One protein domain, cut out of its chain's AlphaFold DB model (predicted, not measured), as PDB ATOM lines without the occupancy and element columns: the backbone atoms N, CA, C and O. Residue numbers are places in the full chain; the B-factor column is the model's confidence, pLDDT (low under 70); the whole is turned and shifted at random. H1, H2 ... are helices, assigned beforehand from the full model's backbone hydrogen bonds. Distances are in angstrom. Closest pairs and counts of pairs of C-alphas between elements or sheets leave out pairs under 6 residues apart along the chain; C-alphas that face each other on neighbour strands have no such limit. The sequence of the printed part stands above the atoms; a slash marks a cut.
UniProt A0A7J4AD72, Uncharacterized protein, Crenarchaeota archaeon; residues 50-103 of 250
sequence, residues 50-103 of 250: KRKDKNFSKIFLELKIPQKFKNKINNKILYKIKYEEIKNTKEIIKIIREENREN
ATOM      1  N   LYS A  50     559.309 259.884 338.356       60.31
ATOM      2  CA  LYS A  50     560.326 260.151 337.328       60.31
ATOM      3  C   LYS A  50     559.685 260.126 335.943       60.31
ATOM      4  O   LYS A  50     558.985 259.189 335.585       60.31
ATOM      5  N   ARG A  51     560.042 261.098 335.102       53.72
ATOM      6  CA  ARG A  51     559.633 261.179 333.684       53.72
ATOM      7  C   ARG A  51     559.984 259.933 332.849       53.72
ATOM      8  O   ARG A  51     559.379 259.727 331.806       53.72
ATOM      9  N   LYS A  52     560.950 259.124 333.306       58.19
ATOM     10  CA  LYS A  52     561.356 257.844 332.693       58.19
ATOM     11  C   LYS A  52     560.420 256.668 333.020       58.19
ATOM     12  O   LYS A  52     560.674 255.563 332.558       58.19
ATOM     13  N   ASP A  53     559.371 256.876 333.812       64.75
ATOM     14  CA  ASP A  53     558.341 255.861 334.033       64.75
ATOM     15  C   ASP A  53     557.656 255.519 332.688       64.75
ATOM     16  O   ASP A  53     557.307 256.408 331.896       64.75
ATOM     17  N   LYS A  54     557.526 254.215 332.401       61.41
ATOM     18  CA  LYS A  54     557.037 253.681 331.116       61.41
ATOM     19  C   LYS A  54     555.648 254.232 330.774       61.41
ATOM     20  O   LYS A  54     555.370 254.499 329.604       61.41
ATOM     21  N   ASN A  55     554.828 254.495 331.794       66.75
ATOM     22  CA  ASN A  55     553.470 255.018 331.647       66.75
ATOM     23  C   ASN A  55     553.430 256.398 330.971       66.75
ATOM     24  O   ASN A  55     552.697 256.595 330.005       66.75
ATOM     25  N   PHE A  56     554.261 257.348 331.406       67.69
ATOM     26  CA  PHE A  56     554.257 258.696 330.822       67.69
ATOM     27  C   PHE A  56     554.885 258.733 329.433       67.69
ATOM     28  O   PHE A  56     554.448 259.503 328.581       67.69
ATOM     29  N   SER A  57     555.887 257.887 329.183       66.06
ATOM     30  CA  SER A  57     556.499 257.779 327.855       66.06
ATOM     31  C   SER A  57     555.473 257.322 326.812       66.06
ATOM     32  O   SER A  57     555.399 257.924 325.741       66.06
ATOM     33  N   LYS A  58     554.626 256.341 327.157       70.38
ATOM     34  CA  LYS A  58     553.527 255.859 326.308       70.38
ATOM     35  C   LYS A  58     552.456 256.936 326.086       70.38
ATOM     36  O   LYS A  58     552.175 257.270 324.939       70.38
ATOM     37  N   ILE A  59     551.978 257.581 327.157       71.75
ATOM     38  CA  ILE A  59     550.994 258.682 327.083       71.75
ATOM     39  C   ILE A  59     551.495 259.826 326.184       71.75
ATOM     40  O   ILE A  59     550.766 260.338 325.338       71.75
ATOM     41  N   PHE A  60     552.757 260.243 326.326       74.25
ATOM     42  CA  PHE A  60     553.299 261.349 325.530       74.25
ATOM     43  C   PHE A  60     553.533 261.003 324.055       74.25
ATOM     44  O   PHE A  60     553.585 261.923 323.229       74.25
ATOM     45  N   LEU A  61     553.724 259.720 323.736       71.88
ATOM     46  CA  LEU A  61     553.799 259.214 322.366       71.88
ATOM     47  C   LEU A  61     552.403 259.157 321.734       71.88
ATOM     48  O   LEU A  61     552.216 259.724 320.660       71.88
ATOM     49  N   GLU A  62     551.420 258.576 322.430       77.25
ATOM     50  CA  GLU A  62     550.026 258.465 321.970       77.25
ATOM     51  C   GLU A  62     549.391 259.841 321.725       77.25
ATOM     52  O   GLU A  62     548.817 260.095 320.668       77.25
ATOM     53  N   LEU A  63     549.579 260.781 322.655       76.44
ATOM     54  CA  LEU A  63     548.998 262.128 322.582       76.44
ATOM     55  C   LEU A  63     549.769 263.101 321.675       76.44
ATOM     56  O   LEU A  63     549.455 264.297 321.649       76.44
ATOM     57  N   LYS A  64     550.798 262.624 320.957       80.31
ATOM     58  CA  LYS A  64     551.637 263.410 320.031       80.31
ATOM     59  C   LYS A  64     552.086 264.763 320.611       80.31
ATOM     60  O   LYS A  64     552.051 265.793 319.936       80.31
ATOM     61  N   ILE A  65     552.509 264.794 321.882       76.06
ATOM     62  CA  ILE A  65     552.876 266.058 322.542       76.06
ATOM     63  C   ILE A  65     554.141 266.648 321.887       76.06
ATOM     64  O   ILE A  65     555.174 265.968 321.848       76.06
ATOM     65  N   PRO A  66     554.128 267.921 321.438       74.69
ATOM     66  CA  PRO A  66     555.301 268.546 320.834       74.69
ATOM     67  C   PRO A  66     556.507 268.596 321.784       74.69
ATOM     68  O   PRO A  66     556.367 268.908 322.972       74.69
ATOM     69  N   GLN A  67     557.714 268.393 321.246       72.06
ATOM     70  CA  GLN A  67     558.964 268.348 322.021       72.06
ATOM     71  C   GLN A  67     559.178 269.594 322.902       72.06
ATOM     72  O   GLN A  67     559.605 269.489 324.053       72.06
ATOM     73  N   LYS A  68     558.768 270.772 322.407       72.75
ATOM     74  CA  LYS A  68     558.825 272.055 323.134       72.75
ATOM     75  C   LYS A  68     558.056 272.074 324.465       72.75
ATOM     76  O   LYS A  68     558.383 272.877 325.336       72.75
ATOM     77  N   PHE A  69     557.031 271.232 324.624       72.06
ATOM     78  CA  PHE A  69     556.251 271.116 325.861       72.06
ATOM     79  C   PHE A  69     556.745 269.983 326.748       72.06
ATOM     80  O   PHE A  69     556.763 270.149 327.963       72.06
ATOM     81  N   LYS A  70     557.229 268.883 326.155       71.00
ATOM     82  CA  LYS A  70     557.831 267.762 326.890       71.00
ATOM     83  C   LYS A  70     558.928 268.253 327.842       71.00
ATOM     84  O   LYS A  70     558.947 267.865 329.004       71.00
ATOM     85  N   ASN A  71     559.778 269.180 327.397       68.12
ATOM     86  CA  ASN A  71     560.873 269.741 328.204       68.12
ATOM     87  C   ASN A  71     560.429 270.606 329.397       68.12
ATOM     88  O   ASN A  71     561.255 270.917 330.246       68.12
ATOM     89  N   LYS A  72     559.147 270.974 329.484       69.94
ATOM     90  CA  LYS A  72     558.594 271.853 330.527       69.94
ATOM     91  C   LYS A  72     557.793 271.103 331.596       69.94
ATOM     92  O   LYS A  72     557.126 271.732 332.413       69.94
ATOM     93  N   ILE A  73     557.818 269.772 331.556       73.12
ATOM     94  CA  ILE A  73     557.079 268.895 332.464       73.12
ATOM     95  C   ILE A  73     557.950 268.584 333.687       73.12
ATOM     96  O   ILE A  73     559.017 267.984 333.551       73.12
ATOM     97  N   ASN A  74     557.477 268.979 334.869       71.12
ATOM     98  CA  ASN A  74     558.072 268.669 336.172       71.12
ATOM     99  C   ASN A  74     557.222 267.620 336.926       71.12
ATOM    100  O   ASN A  74     556.147 267.231 336.467       71.12
ATOM    101  N   ASN A  75     557.679 267.170 338.098       67.44
ATOM    102  CA  ASN A  75     556.994 266.123 338.871       67.44
ATOM    103  C   ASN A  75     555.571 266.521 339.302       67.44
ATOM    104  O   ASN A  75     554.700 265.660 339.372       67.44
ATOM    105  N   LYS A  76     555.314 267.816 339.528       68.19
ATOM    106  CA  LYS A  76     553.983 268.346 339.868       68.19
ATOM    107  C   LYS A  76     553.011 268.197 338.690       68.19
ATOM    108  O   LYS A  76     551.891 267.736 338.877       68.19
ATOM    109  N   ILE A  77     553.467 268.492 337.471       73.31
ATOM    110  CA  ILE A  77     552.692 268.279 336.239       73.31
ATOM    111  C   ILE A  77     552.458 266.781 335.997       73.31
ATOM    112  O   ILE A  77     551.340 266.388 335.685       73.31
ATOM    113  N   LEU A  78     553.479 265.935 336.176       74.69
ATOM    114  CA  LEU A  78     553.334 264.476 336.043       74.69
ATOM    115  C   LEU A  78     552.314 263.910 337.036       74.69
ATOM    116  O   LEU A  78     551.514 263.052 336.674       74.69
ATOM    117  N   TYR A  79     552.318 264.417 338.268       71.62
ATOM    118  CA  TYR A  79     551.354 264.035 339.292       71.62
ATOM    119  C   TYR A  79     549.921 264.373 338.872       71.62
ATOM    120  O   TYR A  79     549.063 263.494 338.906       71.62
ATOM    121  N   LYS A  80     549.680 265.606 338.408       74.12
ATOM    122  CA  LYS A  80     548.359 266.040 337.923       74.12
ATOM    123  C   LYS A  80     547.866 265.183 336.763       74.12
ATOM    124  O   LYS A  80     546.766 264.663 336.822       74.12
ATOM    125  N   ILE A  81     548.719 264.937 335.765       74.69
ATOM    126  CA  ILE A  81     548.363 264.102 334.606       74.69
ATOM    127  C   ILE A  81     547.946 262.687 335.035       74.69
ATOM    128  O   ILE A  81     547.000 262.139 334.478       74.69
ATOM    129  N   LYS A  82     548.646 262.095 336.013       71.75
ATOM    130  CA  LYS A  82     548.366 260.733 336.487       71.75
ATOM    131  C   LYS A  82     547.120 260.650 337.365       71.75
ATOM    132  O   LYS A  82     546.379 259.688 337.238       71.75
ATOM    133  N   TYR A  83     546.932 261.602 338.274       74.88
ATOM    134  CA  TYR A  83     545.853 261.545 339.261       74.88
ATOM    135  C   TYR A  83     544.523 262.078 338.717       74.88
ATOM    136  O   TYR A  83     543.472 261.568 339.070       74.88
ATOM    137  N   GLU A  84     544.569 263.072 337.828       71.94
ATOM    138  CA  GLU A  84     543.385 263.642 337.170       71.94
ATOM    139  C   GLU A  84     543.035 262.899 335.858       71.94
ATOM    140  O   GLU A  84     542.188 263.357 335.101       71.94
ATOM    141  N   GLU A  85     543.705 261.772 335.570       72.94
ATOM    142  CA  GLU A  85     543.487 260.892 334.404       72.94
ATOM    143  C   GLU A  85     543.371 261.609 333.046       72.94
ATOM    144  O   GLU A  85     542.528 261.300 332.200       72.94
ATOM    145  N   ILE A  86     544.253 262.574 332.804       72.94
ATOM    146  CA  ILE A  86     544.123 263.476 331.658       72.94
ATOM    147  C   ILE A  86     544.557 262.783 330.369       72.94
ATOM    148  O   ILE A  86     545.735 262.470 330.174       72.94
ATOM    149  N   LYS A  87     543.608 262.617 329.444       73.19
ATOM    150  CA  LYS A  87     543.803 261.928 328.154       73.19
ATOM    151  C   LYS A  87     543.832 262.872 326.948       73.19
ATOM    152  O   LYS A  87     543.811 262.414 325.812       73.19
ATOM    153  N   ASN A  88     543.884 264.190 327.159       82.19
ATOM    154  CA  ASN A  88     543.820 265.177 326.077       82.19
ATOM    155  C   ASN A  88     545.076 266.060 325.998       82.19
ATOM    156  O   ASN A  88     545.466 266.732 326.954       82.19
ATOM    157  N   THR A  89     545.673 266.149 324.807       79.88
ATOM    158  CA  THR A  89     546.834 267.002 324.512       79.88
ATOM    159  C   THR A  89     546.587 268.478 324.838       79.88
ATOM    160  O   THR A  89     547.488 269.154 325.341       79.88
ATOM    161  N   LYS A  90     545.381 269.006 324.572       79.12
ATOM    162  CA  LYS A  90     545.047 270.418 324.845       79.12
ATOM    163  C   LYS A  90     545.046 270.722 326.346       79.12
ATOM    164  O   LYS A  90     545.547 271.773 326.745       79.12
ATOM    165  N   GLU A  91     544.551 269.801 327.164       79.38
ATOM    166  CA  GLU A  91     544.497 269.933 328.625       79.38
ATOM    167  C   GLU A  91     545.881 269.803 329.252       79.38
ATOM    168  O   GLU A  91     546.262 270.633 330.074       79.38
ATOM    169  N   ILE A  92     546.701 268.865 328.770       76.88
ATOM    170  CA  ILE A  92     548.098 268.754 329.205       76.88
ATOM    171  C   ILE A  92     548.867 270.040 328.879       76.88
ATOM    172  O   ILE A  92     549.596 270.563 329.720       76.88
ATOM    173  N   ILE A  93     548.681 270.610 327.683       77.31
ATOM    174  CA  ILE A  93     549.294 271.898 327.322       77.31
ATOM    175  C   ILE A  93     548.768 273.031 328.215       77.31
ATOM    176  O   ILE A  93     549.546 273.919 328.572       77.31
ATOM    177  N   LYS A  94     547.481 273.021 328.585       79.06
ATOM    178  CA  LYS A  94     546.881 274.001 329.500       79.06
ATOM    179  C   LYS A  94     547.504 273.910 330.895       79.06
ATOM    180  O   LYS A  94     547.999 274.924 331.372       79.06
ATOM    181  N   ILE A  95     547.628 272.714 331.463       76.44
ATOM    182  CA  ILE A  95     548.269 272.487 332.768       76.44
ATOM    183  C   ILE A  95     549.742 272.861 332.733       76.44
ATOM    184  O   ILE A  95     550.212 273.559 333.620       76.44
ATOM    185  N   ILE A  96     550.472 272.480 331.679       72.44
ATOM    186  CA  ILE A  96     551.863 272.910 331.495       72.44
ATOM    187  C   ILE A  96     551.933 274.438 331.466       72.44
ATOM    188  O   ILE A  96     552.850 275.016 332.041       72.44
ATOM    189  N   ARG A  97     550.998 275.119 330.799       70.12
ATOM    190  CA  ARG A  97     550.967 276.587 330.761       70.12
ATOM    191  C   ARG A  97     550.613 277.193 332.116       70.12
ATOM    192  O   ARG A  97     551.203 278.209 332.446       70.12
ATOM    193  N   GLU A  98     549.685 276.616 332.866       69.56
ATOM    194  CA  GLU A  98     549.236 277.107 334.176       69.56
ATOM    195  C   GLU A  98     550.292 276.881 335.260       69.56
ATOM    196  O   GLU A  98     550.701 277.830 335.922       69.56
ATOM    197  N   GLU A  99     550.860 275.680 335.342       66.81
ATOM    198  CA  GLU A  99     551.955 275.356 336.263       66.81
ATOM    199  C   GLU A  99     553.230 276.148 335.959       66.81
ATOM    200  O   GLU A  99     553.932 276.585 336.866       66.81
ATOM    201  N   ASN A 100     553.523 276.413 334.681       59.84
ATOM    202  CA  ASN A 100     554.626 277.309 334.328       59.84
ATOM    203  C   ASN A 100     554.268 278.802 334.454       59.84
ATOM    204  O   ASN A 100     555.179 279.628 334.453       59.84
ATOM    205  N   ARG A 101     552.984 279.175 334.563       58.25
ATOM    206  CA  ARG A 101     552.544 280.549 334.888       58.25
ATOM    207  C   ARG A 101     552.673 280.847 336.380       58.25
ATOM    208  O   ARG A 101     552.918 282.002 336.718       58.25
ATOM    209  N   GLU A 102     552.589 279.837 337.246       47.59
ATOM    210  CA  GLU A 102     552.845 279.977 338.690       47.59
ATOM    211  C   GLU A 102     554.322 280.284 339.024       47.59
ATOM    212  O   GLU A 102     554.635 280.688 340.142       47.59
ATOM    213  N   ASN A 103     555.239 280.216 338.050       47.03
ATOM    214  CA  ASN A 103     556.636 280.609 338.241       47.03
ATOM    215  C   ASN A 103     556.847 282.125 338.056       47.03
ATOM    216  O   ASN A 103     557.140 282.615 336.967       47.03
TER     217      ASN A 103
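Overview. This is residues 50 to 103 of the 250 residues of an uncharacterized protein of Crenarchaeota archaeon (UniProt A0A7J4AD72). Two helices, H3 and H4, fold back on each other as a slanted helical hairpin, and the two earlier helices, H1 and short H2, come near it without clearly touching it. H1 lies crosswise to H3 and away from H4, while H2 comes near H4, and few contacts join the four helices. The printed part has 54 residues with four named helices, H1, H2, H3 and H4 in that order along the chain, and no named strand; its class is all helix. It is compact, with a radius of gyration of the C-alphas of 10.1 A, and its C-alphas span 28 by 19 by 19 A along their three main axes.

Arrangement. H1, residues 54 to 62, and H2, residues 67 to 70, are close but not clearly touching, with the C-alphas of Phe 60 and Lys 70 closest at 8.0 A. H3, residues 75 to 83, is apart from H2. H1 and H3 are close but not clearly touching; their closest C-alphas, those of Phe 56 and Leu 78, are 7.8 A apart, and their lines are about perpendicular at 80 degrees. H4, residues 89 to 101, touches H3, with the C-alphas of Ile 77 and Ile 96 closest at 6.7 A. H3 and H4 form a helical hairpin and run opposite ways at a steep tilt of 37 degrees, only just past shallow. H2 and H4 are close but not clearly touching, with the C-alphas of Phe 69 and Ile 93 closest at 7.2 A. H1 and H4 are apart. In H1, H3 and H4 every pair of O of residue i and N of residue i+4 is within hydrogen-bond range; H2 is too short for such a pair, and its 1 pair of O of residue i and N of residue i+3 is within range.

Along the chain. H1 begins at C-alpha 54, at (557.037, 253.681, 331.116), and measures 12.5 A from first to last C-alpha. H2, four residues from Gln 67 to Lys 70, measures 5.0 A. H3 begins at C-alpha 75, at (556.994, 266.123, 338.871), and measures 12.1 A. H4, the longest helix with 13 residues, measures 18.0 A and ends at C-alpha 101, at (552.544, 280.549, 334.888).

Size, cuts and confidence. The two C-alphas farthest apart are those of Glu 62 and Asn 103, at 28.3 A. The printed part has no cut, and the links H1 to H2, H2 to H3 and H3 to H4 are tight. The mean pLDDT of the printed part is 70.5; residues 50 to 57, 71 to 72, 75 to 76 and 98 to 103 are under 70, where the model's confidence is low.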